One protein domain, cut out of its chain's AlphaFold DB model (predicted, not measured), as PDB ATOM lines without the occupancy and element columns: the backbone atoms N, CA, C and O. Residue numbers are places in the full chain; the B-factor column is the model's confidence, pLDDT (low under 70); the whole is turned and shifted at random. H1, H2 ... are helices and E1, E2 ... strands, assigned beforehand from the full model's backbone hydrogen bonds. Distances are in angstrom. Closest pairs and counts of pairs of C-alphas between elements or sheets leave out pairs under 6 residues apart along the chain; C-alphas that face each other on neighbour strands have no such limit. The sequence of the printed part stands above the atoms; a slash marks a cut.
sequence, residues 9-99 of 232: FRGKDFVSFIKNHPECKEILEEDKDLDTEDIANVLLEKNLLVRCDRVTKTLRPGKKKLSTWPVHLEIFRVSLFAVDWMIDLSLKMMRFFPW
ATOM      1  N   PHE A   9     -46.437  32.378 -33.163       87.50
ATOM      2  CA  PHE A   9     -45.995  33.313 -32.137       87.50
ATOM      3  C   PHE A   9     -46.593  34.702 -32.374       87.50
ATOM      4  O   PHE A   9     -47.200  34.983 -33.411       87.50
ATOM      5  N   ARG A  10     -46.460  35.589 -31.384       84.31
ATOM      6  CA  ARG A  10     -46.863  36.996 -31.511       84.31
ATOM      7  C   ARG A  10     -45.670  37.833 -31.937       84.31
ATOM      8  O   ARG A  10     -44.587  37.679 -31.380       84.31
ATOM      9  N   GLY A  11     -45.894  38.806 -32.818       80.19
ATOM     10  CA  GLY A  11     -44.825  39.716 -33.250       80.19
ATOM     11  C   GLY A  11     -44.127  40.443 -32.089       80.19
ATOM     12  O   GLY A  11     -42.917  40.628 -32.117       80.19
ATOM     13  N   LYS A  12     -44.856  40.783 -31.011       81.31
ATOM     14  CA  LYS A  12     -44.257  41.380 -29.801       81.31
ATOM     15  C   LYS A  12     -43.239  40.448 -29.136       81.31
ATOM     16  O   LYS A  12     -42.178  40.910 -28.728       81.31
ATOM     17  N   ASP A  13     -43.585  39.167 -29.031       84.00
ATOM     18  CA  ASP A  13     -42.751  38.169 -28.363       84.00
ATOM     19  C   ASP A  13     -41.483  37.896 -29.194       84.00
ATOM     20  O   ASP A  13     -40.401  37.759 -28.631       84.00
ATOM     21  N   PHE A  14     -41.591  37.938 -30.528       84.12
ATOM     22  CA  PHE A  14     -40.452  37.841 -31.448       84.12
ATOM     23  C   PHE A  14     -39.446  38.982 -31.270       84.12
ATOM     24  O   PHE A  14     -38.255  38.735 -31.101       84.12
ATOM     25  N   VAL A  15     -39.919  40.233 -31.219       82.44
ATOM     26  CA  VAL A  15     -39.036  41.394 -31.014       82.44
ATOM     27  C   VAL A  15     -38.339  41.324 -29.653       82.44
ATOM     28  O   VAL A  15     -37.152  41.627 -29.560       82.44
ATOM     29  N   SER A  16     -39.039  40.899 -28.593       84.38
ATOM     30  CA  SER A  16     -38.391  40.686 -27.291       84.38
ATOM     31  C   SER A  16     -37.390  39.532 -27.308       84.38
ATOM     32  O   SER A  16     -36.352  39.628 -26.663       84.38
ATOM     33  N   PHE A  17     -37.671  38.467 -28.058       85.81
ATOM     34  CA  PHE A  17     -36.799  37.302 -28.155       85.81
ATOM     35  C   PHE A  17     -35.469  37.653 -28.830       85.81
ATOM     36  O   PHE A  17     -34.417  37.410 -28.248       85.81
ATOM     37  N   ILE A  18     -35.501  38.318 -29.991       83.69
ATOM     38  CA  ILE A  18     -34.276  38.717 -30.707       83.69
ATOM     39  C   ILE A  18     -33.444  39.724 -29.900       83.69
ATOM     40  O   ILE A  18     -32.219  39.689 -29.945       83.69
ATOM     41  N   LYS A  19     -34.089  40.604 -29.122       83.81
ATOM     42  CA  LYS A  19     -33.378  41.535 -28.229       83.81
ATOM     43  C   LYS A  19     -32.680  40.832 -27.064       83.81
ATOM     44  O   LYS A  19     -31.616  41.277 -26.652       83.81
ATOM     45  N   ASN A  20     -33.276  39.765 -26.536       88.00
ATOM     46  CA  ASN A  20     -32.722  39.017 -25.407       88.00
ATOM     47  C   ASN A  20     -31.654  37.996 -25.834       88.00
ATOM     48  O   ASN A  20     -30.813  37.639 -25.014       88.00
ATOM     49  N   HIS A  21     -31.675  37.551 -27.094       85.62
ATOM     50  CA  HIS A  21     -30.777  36.529 -27.638       85.62
ATOM     51  C   HIS A  21     -29.961  37.072 -28.826       85.62
ATOM     52  O   HIS A  21     -30.287  36.784 -29.983       85.62
ATOM     53  N   PRO A  22     -28.882  37.843 -28.577       80.88
ATOM     54  CA  PRO A  22     -28.021  38.361 -29.644       80.88
ATOM     55  C   PRO A  22     -27.277  37.247 -30.398       80.88
ATOM     56  O   PRO A  22     -26.966  37.406 -31.573       80.88
ATOM     57  N   GLU A  23     -27.087  36.086 -29.767       83.25
ATOM     58  CA  GLU A  23     -26.569  34.849 -30.373       83.25
ATOM     59  C   GLU A  23     -27.345  34.423 -31.633       83.25
ATOM     60  O   GLU A  23     -26.764  33.910 -32.586       83.25
ATOM     61  N   CYS A  24     -28.652  34.706 -31.708       78.94
ATOM     62  CA  CYS A  24     -29.441  34.430 -32.909       78.94
ATOM     63  C   CYS A  24     -29.068  35.341 -34.086       78.94
ATOM     64  O   CYS A  24     -29.217  34.925 -35.234       78.94
ATOM     65  N   LYS A  25     -28.580  36.561 -33.823       77.19
ATOM     66  CA  LYS A  25     -28.082  37.459 -34.873       77.19
ATOM     67  C   LYS A  25     -26.731  37.000 -35.404       77.19
ATOM     68  O   LYS A  25     -26.459  37.190 -36.579       77.19
ATOM     69  N   GLU A  26     -25.903  36.346 -34.591       77.75
ATOM     70  CA  GLU A  26     -24.598  35.852 -35.045       77.75
ATOM     71  C   GLU A  26     -24.713  34.797 -36.157       77.75
ATOM     72  O   GLU A  26     -23.852  34.754 -37.034       77.75
ATOM     73  N   ILE A  27     -25.809  34.027 -36.162       82.00
ATOM     74  CA  ILE A  27     -26.153  33.027 -37.189       82.00
ATOM     75  C   ILE A  27     -26.428  33.677 -38.555       82.00
ATOM     76  O   ILE A  27     -26.276  33.025 -39.584       82.00
ATOM     77  N   LEU A  28     -26.825  34.954 -38.582       75.44
ATOM     78  CA  LEU A  28     -27.088  35.684 -39.825       75.44
ATOM     79  C   LEU A  28     -25.801  36.104 -40.561       75.44
ATOM     80  O   LEU A  28     -25.910  36.609 -41.669       75.44
ATOM     81  N   GLU A  29     -24.615  35.862 -39.982       78.19
ATOM     82  CA  GLU A  29     -23.278  36.064 -40.574       78.19
ATOM     83  C   GLU A  29     -23.038  37.436 -41.239       78.19
ATOM     84  O   GLU A  29     -22.426  38.303 -40.614       78.19
ATOM     85  N   GLU A  30     -23.495  37.633 -42.477       69.50
ATOM     86  CA  GLU A  30     -23.387  38.877 -43.256       69.50
ATOM     87  C   GLU A  30     -24.459  39.919 -42.870       69.50
ATOM     88  O   GLU A  30     -24.223  41.119 -42.979       69.50
ATOM     89  N   ASP A  31     -25.593  39.473 -42.318       71.38
ATOM     90  CA  ASP A  31     -26.791  40.276 -42.026       71.38
ATOM     91  C   ASP A  31     -26.931  40.636 -40.520       71.38
ATOM     92  O   ASP A  31     -28.027  40.844 -39.989       71.38
ATOM     93  N   LYS A  32     -25.812  40.687 -39.782       70.94
ATOM     94  CA  LYS A  32     -25.795  40.860 -38.309       70.94
ATOM     95  C   LYS A  32     -26.336  42.207 -37.825       70.94
ATOM     96  O   LYS A  32     -26.944  42.269 -36.751       70.94
ATOM     97  N   ASP A  33     -26.121  43.256 -38.612       74.81
ATOM     98  CA  ASP A  33     -26.462  44.634 -38.247       74.81
ATOM     99  C   ASP A  33     -27.914  45.009 -38.578       74.81
ATOM    100  O   ASP A  33     -28.345  46.108 -38.234       74.81
ATOM    101  N   LEU A  34     -28.697  44.111 -39.192       78.06
ATOM    102  CA  LEU A  34     -30.092  44.410 -39.510       78.06
ATOM    103  C   LEU A  34     -30.950  44.601 -38.253       78.06
ATOM    104  O   LEU A  34     -30.828  43.901 -37.228       78.06
ATOM    105  N   ASP A  35     -31.877  45.552 -38.368       80.31
ATOM    106  CA  ASP A  35     -32.882  45.796 -37.354       80.31
ATOM    107  C   ASP A  35     -33.864  44.624 -37.277       80.31
ATOM    108  O   ASP A  35     -34.105  43.875 -38.226       80.31
ATOM    109  N   THR A  36     -34.469  44.441 -36.102       78.38
ATOM    110  CA  THR A  36     -35.410  43.330 -35.876       78.38
ATOM    111  C   THR A  36     -36.619  43.369 -36.811       78.38
ATOM    112  O   THR A  36     -37.248  42.338 -37.048       78.38
ATOM    113  N   GLU A  37     -36.962  44.558 -37.306       78.12
ATOM    114  CA  GLU A  37     -38.062  44.780 -38.245       78.12
ATOM    115  C   GLU A  37     -37.670  44.359 -39.664       78.12
ATOM    116  O   GLU A  37     -38.446  43.667 -40.324       78.12
ATOM    117  N   ASP A  38     -36.438  44.648 -40.086       80.44
ATOM    118  CA  ASP A  38     -35.922  44.230 -41.389       80.44
ATOM    119  C   ASP A  38     -35.789  42.710 -41.482       80.44
ATOM    120  O   ASP A  38     -36.229  42.106 -42.460       80.44
ATOM    121  N   ILE A  39     -35.304  42.062 -40.416       81.25
ATOM    122  CA  ILE A  39     -35.254  40.593 -40.327       81.25
ATOM    123  C   ILE A  39     -36.663  40.002 -40.499       81.25
ATOM    124  O   ILE A  39     -36.859  39.033 -41.235       81.25
ATOM    125  N   ALA A  40     -37.672  40.590 -39.849       78.38
ATOM    126  CA  ALA A  40     -39.053  40.134 -39.983       78.38
ATOM    127  C   ALA A  40     -39.604  40.353 -41.403       78.38
ATOM    128  O   ALA A  40     -40.344  39.500 -41.903       78.38
ATOM    129  N   ASN A  41     -39.236  41.453 -42.064       80.44
ATOM    130  CA  ASN A  41     -39.624  41.735 -43.445       80.44
ATOM    131  C   ASN A  41     -39.020  40.717 -44.420       80.44
ATOM    132  O   ASN A  41     -39.761  40.154 -45.226       80.44
ATOM    133  N   VAL A  42     -37.735  40.381 -44.275       82.06
ATOM    134  CA  VAL A  42     -37.073  39.340 -45.085       82.06
ATOM    135  C   VAL A  42     -37.731  37.969 -44.880       82.06
ATOM    136  O   VAL A  42     -37.947  37.226 -45.840       82.06
ATOM    137  N   LEU A  43     -38.103  37.617 -43.643       81.81
ATOM    138  CA  LEU A  43     -38.805  36.358 -43.350       81.81
ATOM    139  C   LEU A  43     -40.212  36.298 -43.973       81.81
ATOM    140  O   LEU A  43     -40.652  35.224 -44.394       81.81
ATOM    141  N   LEU A  44     -40.912  37.434 -44.044       80.31
ATOM    142  CA  LEU A  44     -42.203  37.547 -44.729       80.31
ATOM    143  C   LEU A  44     -42.043  37.462 -46.252       80.31
ATOM    144  O   LEU A  44     -42.820  36.765 -46.899       80.31
ATOM    145  N   GLU A  45     -41.035  38.129 -46.818       79.19
ATOM    146  CA  GLU A  45     -40.744  38.104 -48.257       79.19
ATOM    147  C   GLU A  45     -40.389  36.690 -48.736       79.19
ATOM    148  O   GLU A  45     -40.898  36.218 -49.754       79.19
ATOM    149  N   LYS A  46     -39.598  35.956 -47.944       80.50
ATOM    150  CA  LYS A  46     -39.235  34.557 -48.220       80.50
ATOM    151  C   LYS A  46     -40.365  33.553 -47.936       80.50
ATOM    152  O   LYS A  46     -40.128  32.350 -48.027       80.50
ATOM    153  N   ASN A  47     -41.578  34.010 -47.600       78.44
ATOM    154  CA  ASN A  47     -42.731  33.175 -47.227       78.44
ATOM    155  C   ASN A  47     -42.434  32.158 -46.105       78.44
ATOM    156  O   ASN A  47     -43.074  31.106 -46.035       78.44
ATOM    157  N   LEU A  48     -41.475  32.459 -45.220       81.88
ATOM    158  CA  LEU A  48     -41.155  31.647 -44.034       81.88
ATOM    159  C   LEU A  48     -42.097  31.952 -42.859       81.88
ATOM    160  O   LEU A  48     -42.251  31.143 -41.940       81.88
ATOM    161  N   LEU A  49     -42.722  33.128 -42.913       83.56
ATOM    162  CA  LEU A  49     -43.779  33.571 -42.023       83.56
ATOM    163  C   LEU A  49     -44.979  34.013 -42.853       83.56
ATOM    164  O   LEU A  49     -44.835  34.647 -43.896       83.56
ATOM    165  N   VAL A  50     -46.178  33.740 -42.347       82.00
ATOM    166  CA  VAL A  50     -47.427  34.207 -42.956       82.00
ATOM    167  C   VAL A  50     -48.189  35.059 -41.956       82.00
ATOM    168  O   VAL A  50     -48.196  34.791 -40.757       82.00
ATOM    169  N   ARG A  51     -48.834  36.124 -42.438       79.75
ATOM    170  CA  ARG A  51     -49.678  36.976 -41.596       79.75
ATOM    171  C   ARG A  51     -51.004  36.269 -41.320       79.75
ATOM    172  O   ARG A  51     -51.754  35.973 -42.250       79.75
ATOM    173  N   CYS A  52     -51.316  36.065 -40.042       80.44
ATOM    174  CA  CYS A  52     -52.580  35.480 -39.607       80.44
ATOM    175  C   CYS A  52     -53.333  36.384 -38.633       80.44
ATOM    176  O   CYS A  52     -52.742  37.114 -37.828       80.44
ATOM    177  N   ASP A  53     -54.660  36.294 -38.687       79.94
ATOM    178  CA  ASP A  53     -55.560  36.950 -37.742       79.94
ATOM    179  C   ASP A  53     -56.410  35.916 -36.995       79.94
ATOM    180  O   ASP A  53     -56.601  34.779 -37.434       79.94
ATOM    181  N   ARG A  54     -56.913  36.305 -35.824       80.75
ATOM    182  CA  ARG A  54     -57.839  35.482 -35.049       80.75
ATOM    183  C   ARG A  54     -59.180  35.387 -35.779       80.75
ATOM    184  O   ARG A  54     -59.749  36.405 -36.170       80.75
ATOM    185  N   VAL A  55     -59.722  34.174 -35.863       80.00
ATOM    186  CA  VAL A  55     -61.058  33.925 -36.440       80.00
ATOM    187  C   VAL A  55     -62.140  34.590 -35.589       80.00
ATOM    188  O   VAL A  55     -63.011  35.307 -36.073       80.00
ATOM    189  N   THR A  56     -62.070  34.400 -34.270       76.62
ATOM    190  CA  THR A  56     -63.040  34.983 -33.340       76.62
ATOM    191  C   THR A  56     -62.579  36.361 -32.880       76.62
ATOM    192  O   THR A  56     -61.700  36.486 -32.022       76.62
ATOM    193  N   LYS A  57     -63.202  37.401 -33.438       75.50
ATOM    194  CA  LYS A  57     -62.956  38.803 -33.059       75.50
ATOM    195  C   LYS A  57     -63.919  39.309 -31.981       75.50
ATOM    196  O   LYS A  57     -63.632  40.303 -31.321       75.50
ATOM    197  N   THR A  58     -65.033  38.613 -31.763       76.00
ATOM    198  CA  THR A  58     -66.028  38.966 -30.747       76.00
ATOM    199  C   THR A  58     -65.647  38.426 -29.370       76.00
ATOM    200  O   THR A  58     -65.097  37.332 -29.216       76.00
ATOM    201  N   LEU A  59     -65.935  39.216 -28.335       75.06
ATOM    202  CA  LEU A  59     -65.820  38.768 -26.952       75.06
ATOM    203  C   LEU A  59     -66.901  37.729 -26.659       75.06
ATOM    204  O   LEU A  59     -68.056  37.891 -27.049       75.06
ATOM    205  N   ARG A  60     -66.540  36.679 -25.917       77.31
ATOM    206  CA  ARG A  60     -67.552  35.786 -25.348       77.31
ATOM    207  C   ARG A  60     -68.381  36.567 -24.321       77.31
ATOM    208  O   ARG A  60     -67.793  37.335 -23.549       77.31
ATOM    209  N   PRO A  61     -69.708  36.366 -24.277       80.62
ATOM    210  CA  PRO A  61     -70.567  37.054 -23.320       80.62
ATOM    211  C   PRO A  61     -70.048  36.842 -21.888       80.62
ATOM    212  O   PRO A  61     -69.686  35.730 -21.504       80.62
ATOM    213  N   GLY A  62     -69.928  37.932 -21.124       82.12
ATOM    214  CA  GLY A  62     -69.418  37.920 -19.745       82.12
ATOM    215  C   GLY A  62     -67.890  37.982 -19.578       82.12
ATOM    216  O   GLY A  62     -67.404  37.962 -18.446       82.12
ATOM    217  N   LYS A  63     -67.097  38.082 -20.656       81.00
ATOM    218  CA  LYS A  63     -65.631  38.243 -20.573       81.00
ATOM    219  C   LYS A  63     -65.191  39.636 -21.024       81.00
ATOM    220  O   LYS A  63     -65.607  40.123 -22.066       81.00
ATOM    221  N   LYS A  64     -64.295  40.258 -20.246       80.62
ATOM    222  CA  LYS A  64     -63.779  41.621 -20.489       80.62
ATOM    223  C   LYS A  64     -62.600  41.685 -21.473       80.62
ATOM    224  O   LYS A  64     -62.254  42.768 -21.925       80.62
ATOM    225  N   LYS A  65     -61.942  40.557 -21.771       80.69
ATOM    226  CA  LYS A  65     -60.762  40.476 -22.653       80.69
ATOM    227  C   LYS A  65     -60.856  39.255 -23.569       80.69
ATOM    228  O   LYS A  65     -61.364  38.215 -23.147       80.69
ATOM    229  N   LEU A  66     -60.367  39.383 -24.808       78.19
ATOM    230  CA  LEU A  66     -60.223  38.247 -25.722       78.19
ATOM    231  C   LEU A  66     -59.133  37.296 -25.213       78.19
ATOM    232  O   LEU A  66     -58.220  37.714 -24.497       78.19
ATOM    233  N   SER A  67     -59.208  36.029 -25.632       77.25
ATOM    234  CA  SER A  67     -58.126  35.071 -25.393       77.25
ATOM    235  C   SER A  67     -56.807  35.618 -25.938       77.25
ATOM    236  O   SER A  67     -56.752  36.155 -27.051       77.25
ATOM    237  N   THR A  68     -55.750  35.471 -25.143       78.12
ATOM    238  CA  THR A  68     -54.382  35.831 -25.525       78.12
ATOM    239  C   THR A  68     -53.878  34.968 -26.679       78.12
ATOM    240  O   THR A  68     -53.188  35.483 -27.554       78.12
ATOM    241  N   TRP A  69     -54.282  33.695 -26.705       82.31
ATOM    242  CA  TRP A  69     -53.914  32.708 -27.717       82.31
ATOM    243  C   TRP A  69     -55.191  32.161 -28.379       82.31
ATOM    244  O   TRP A  69     -55.971  31.462 -27.718       82.31
ATOM    245  N   PRO A  70     -55.505  32.551 -29.627       81.25
ATOM    246  CA  PRO A  70     -56.659  32.034 -30.353       81.25
ATOM    247  C   PRO A  70     -56.429  30.585 -30.801       81.25
ATOM    248  O   PRO A  70     -55.333  30.198 -31.186       81.25
ATOM    249  N   VAL A  71     -57.485  29.773 -30.769       79.69
ATOM    250  CA  VAL A  71     -57.409  28.361 -31.194       79.69
ATOM    251  C   VAL A  71     -57.391  28.240 -32.717       79.69
ATOM    252  O   VAL A  71     -56.706  27.381 -33.257       79.69
ATOM    253  N   HIS A  72     -58.125  29.116 -33.403       81.31
ATOM    254  CA  HIS A  72     -58.230  29.123 -34.854       81.31
ATOM    255  C   HIS A  72     -57.714  30.452 -35.396       81.31
ATOM    256  O   HIS A  72     -58.082  31.528 -34.900       81.31
ATOM    257  N   LEU A  73     -56.865  30.346 -36.410       81.88
ATOM    258  CA  LEU A  73     -56.257  31.452 -37.127       81.88
ATOM    259  C   LEU A  73     -56.675  31.370 -38.593       81.88
ATOM    260  O   LEU A  73     -56.696  30.289 -39.178       81.88
ATOM    261  N   GLU A  74     -56.992  32.517 -39.171       80.25
ATOM    262  CA  GLU A  74     -57.250  32.665 -40.596       80.25
ATOM    263  C   GLU A  74     -56.053  33.342 -41.259       80.25
ATOM    264  O   GLU A  74     -55.460  34.283 -40.719       80.25
ATOM    265  N   ILE A  75     -55.678  32.839 -42.434       79.50
ATOM    266  CA  ILE A  75     -54.602  33.414 -43.239       79.50
ATOM    267  C   ILE A  75     -55.099  34.729 -43.829       79.50
ATOM    268  O   ILE A  75     -56.085  34.761 -44.569       79.50
ATOM    269  N   PHE A  76     -54.385  35.813 -43.541       70.75
ATOM    270  CA  PHE A  76     -54.683  37.111 -44.122       70.75
ATOM    271  C   PHE A  76     -54.072  37.184 -45.526       70.75
ATOM    272  O   PHE A  76     -52.880  37.447 -45.686       70.75
ATOM    273  N   ARG A  77     -54.881  36.935 -46.563       59.44
ATOM    274  CA  ARG A  77     -54.461  37.153 -47.954       59.44
ATOM    275  C   ARG A  77     -54.552  38.644 -48.263       59.44
ATOM    276  O   ARG A  77     -55.645  39.181 -48.411       59.44
ATOM    277  N   VAL A  78     -53.405  39.317 -48.331       55.91
ATOM    278  CA  VAL A  78     -53.333  40.718 -48.764       55.91
ATOM    279  C   VAL A  78     -53.712  40.774 -50.245       55.91
ATOM    280  O   VAL A  78     -52.951  40.336 -51.102       55.91
ATOM    281  N   SER A  79     -54.892  41.303 -50.564       41.03
ATOM    282  CA  SER A  79     -55.218  41.737 -51.921       41.03
ATOM    283  C   SER A  79     -54.393  42.989 -52.243       41.03
ATOM    284  O   SER A  79     -54.525  43.994 -51.552       41.03
ATOM    285  N   LEU A  80     -53.547  42.864 -53.266       45.41
ATOM    286  CA  LEU A  80     -52.610  43.768 -53.968       45.41
ATOM    287  C   LEU A  80     -52.858  45.303 -54.063       45.41
ATOM    288  O   LEU A  80     -52.300  45.936 -54.950       45.41
ATOM    289  N   PHE A  81     -53.631  45.956 -53.191       38.84
ATOM    290  CA  PHE A  81     -53.982  47.378 -53.346       38.84
ATOM    291  C   PHE A  81     -54.139  48.139 -52.014       38.84
ATOM    292  O   PHE A  81     -55.132  48.821 -51.780       38.84
ATOM    293  N   ALA A  82     -53.160  48.038 -51.112       41.59
ATOM    294  CA  ALA A  82     -53.050  48.943 -49.963       41.59
ATOM    295  C   ALA A  82     -51.593  49.385 -49.806       41.59
ATOM    296  O   ALA A  82     -50.778  48.743 -49.150       41.59
ATOM    297  N   VAL A  83     -51.307  50.469 -50.515       42.34
ATOM    298  CA  VAL A  83     -50.019  51.129 -50.685       42.34
ATOM    299  C   VAL A  83     -49.578  51.783 -49.363       42.34
ATOM    300  O   VAL A  83     -50.248  52.657 -48.817       42.34
ATOM    301  N   ASP A  84     -48.437  51.309 -48.868       44.44
ATOM    302  CA  ASP A  84     -47.329  52.081 -48.281       44.44
ATOM    303  C   ASP A  84     -47.434  52.694 -46.864       44.44
ATOM    304  O   ASP A  84     -46.444  52.667 -46.147       44.44
ATOM    305  N   TRP A  85     -48.581  53.144 -46.342       44.41
ATOM    306  CA  TRP A  85     -48.603  53.872 -45.040       44.41
ATOM    307  C   TRP A  85     -49.425  53.219 -43.913       44.41
ATOM    308  O   TRP A  85     -49.299  53.589 -42.746       44.41
ATOM    309  N   MET A  86     -50.216  52.178 -44.204       38.25
ATOM    310  CA  MET A  86     -50.908  51.360 -43.181       38.25
ATOM    311  C   MET A  86     -50.058  50.158 -42.713       38.25
ATOM    312  O   MET A  86     -50.547  49.197 -42.106       38.25
ATOM    313  N   ILE A  87     -48.773  50.201 -43.054       48.75
ATOM    314  CA  ILE A  87     -47.768  49.162 -42.836       48.75
ATOM    315  C   ILE A  87     -46.936  49.477 -41.586       48.75
ATOM    316  O   ILE A  87     -46.480  48.547 -40.941       48.75
ATOM    317  N   ASP A  88     -46.850  50.737 -41.157       43.41
ATOM    318  CA  ASP A  88     -45.884  51.153 -40.136       43.41
ATOM    319  C   ASP A  88     -46.391  51.000 -38.679       43.41
ATOM    320  O   ASP A  88     -45.768  50.351 -37.843       43.41
ATOM    321  N   LEU A  89     -47.596  51.479 -38.338       41.09
ATOM    322  CA  LEU A  89     -47.995  51.575 -36.917       41.09
ATOM    323  C   LEU A  89     -48.988  50.506 -36.424       41.09
ATOM    324  O   LEU A  89     -48.987  50.154 -35.247       41.09
ATOM    325  N   SER A  90     -49.801  49.915 -37.303       41.59
ATOM    326  CA  SER A  90     -50.701  48.796 -36.938       41.59
ATOM    327  C   SER A  90     -49.962  47.439 -36.915       41.59
ATOM    328  O   SER A  90     -50.484  46.414 -36.473       41.59
ATOM    329  N   LEU A  91     -48.697  47.440 -37.369       44.81
ATOM    330  CA  LEU A  91     -47.709  46.359 -37.238       44.81
ATOM    331  C   LEU A  91     -47.208  46.176 -35.802       44.81
ATOM    332  O   LEU A  91     -46.758  45.083 -35.453       44.81
ATOM    333  N   LYS A  92     -47.393  47.177 -34.935       49.66
ATOM    334  CA  LYS A  92     -47.100  47.075 -33.505       49.66
ATOM    335  C   LYS A  92     -48.107  46.158 -32.794       49.66
ATOM    336  O   LYS A  92     -49.179  46.554 -32.352       49.66
ATOM    337  N   MET A  93     -47.671  44.919 -32.579       48.06
ATOM    338  CA  MET A  93     -47.903  44.127 -31.359       48.06
ATOM    339  C   MET A  93     -49.125  43.200 -31.216       48.06
ATOM    340  O   MET A  93     -49.149  42.461 -30.231       48.06
ATOM    341  N   MET A  94     -50.091  43.127 -32.140       51.19
ATOM    342  CA  MET A  94     -51.254  42.215 -31.972       51.19
ATOM    343  C   MET A  94     -51.505  41.231 -33.123       51.19
ATOM    344  O   MET A  94     -52.627  40.752 -33.281       51.19
ATOM    345  N   ARG A  95     -50.480  40.903 -33.916       68.75
ATOM    346  CA  ARG A  95     -50.600  39.938 -35.021       68.75
ATOM    347  C   ARG A  95     -49.863  38.632 -34.731       68.75
ATOM    348  O   ARG A  95     -48.816  38.638 -34.076       68.75
ATOM    349  N   PHE A  96     -50.467  37.534 -35.183       81.12
ATOM    350  CA  PHE A  96     -49.968  36.174 -35.013       81.12
ATOM    351  C   PHE A  96     -49.270  35.723 -36.294       81.12
ATOM    352  O   PHE A  96     -49.778  35.951 -37.394       81.12
ATOM    353  N   PHE A  97     -48.119  35.084 -36.133       83.12
ATOM    354  CA  PHE A  97     -47.285  34.607 -37.225       83.12
ATOM    355  C   PHE A  97     -47.026  33.114 -37.027       83.12
ATOM    356  O   PHE A  97     -46.288  32.747 -36.109       83.12
ATOM    357  N   PRO A  98     -47.680  32.238 -37.802       86.62
ATOM    358  CA  PRO A  98     -47.268  30.849 -37.927       86.62
ATOM    359  C   PRO A  98     -45.938  30.708 -38.666       86.62
ATOM    360  O   PRO A  98     -45.678  31.428 -39.634       86.62
ATOM    361  N   TRP A  99     -45.148  29.723 -38.247       85.25
ATOM    362  CA  TRP A  99     -44.039  29.215 -39.047       85.25
ATOM    363  C   TRP A  99     -44.583  28.375 -40.201       85.25
ATOM    364  O   TRP A  99     -45.331  27.423 -39.985       85.25
TER     365      TRP A  99
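Overview. This is residues 9 to 99 of the 232 residues of the protein "Translocation protein SEC62" of Brassica oleracea var. oleracea (UniProt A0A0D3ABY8). This is a loose chain with little regular structure: three short helices toward one end, the antiparallel hairpin of E1 and E2 toward the other, E3 between, and residues 60 to 65 and 79 to 90 sticking out. Of 91 printed residues, 33 are in H1, H2, H3, E1, E2 and E3, in that order: mixed class. The C-alphas' radius of gyration is 15.4 A; they span 51 by 33 by 22 A.

Along the chain. Find C-alpha 11 at (-44.825, 39.716, -33.250); H1 runs 14.4 A to residue 20. H2 is residues 23 to 26, H3 36 to 45, E1 52 to 54, E2 73 to 75, E3 96 to 98, ending at C-alpha (-47.268, 30.849, -37.927).

Arrangement. H1 and H3, closest at C-alphas 15 and 36, 6.4 A, are close but not clearly touching. Every O i to N i+4 pair in both is within hydrogen-bond range, as are N 53 and O 74 of the hairpin, 3.0 A.

Size, cuts and confidence. The printed part has no cut. E1 to E2 and E2 to E3 are long links. Residues 30 and 77 to 95 have pLDDT under 70.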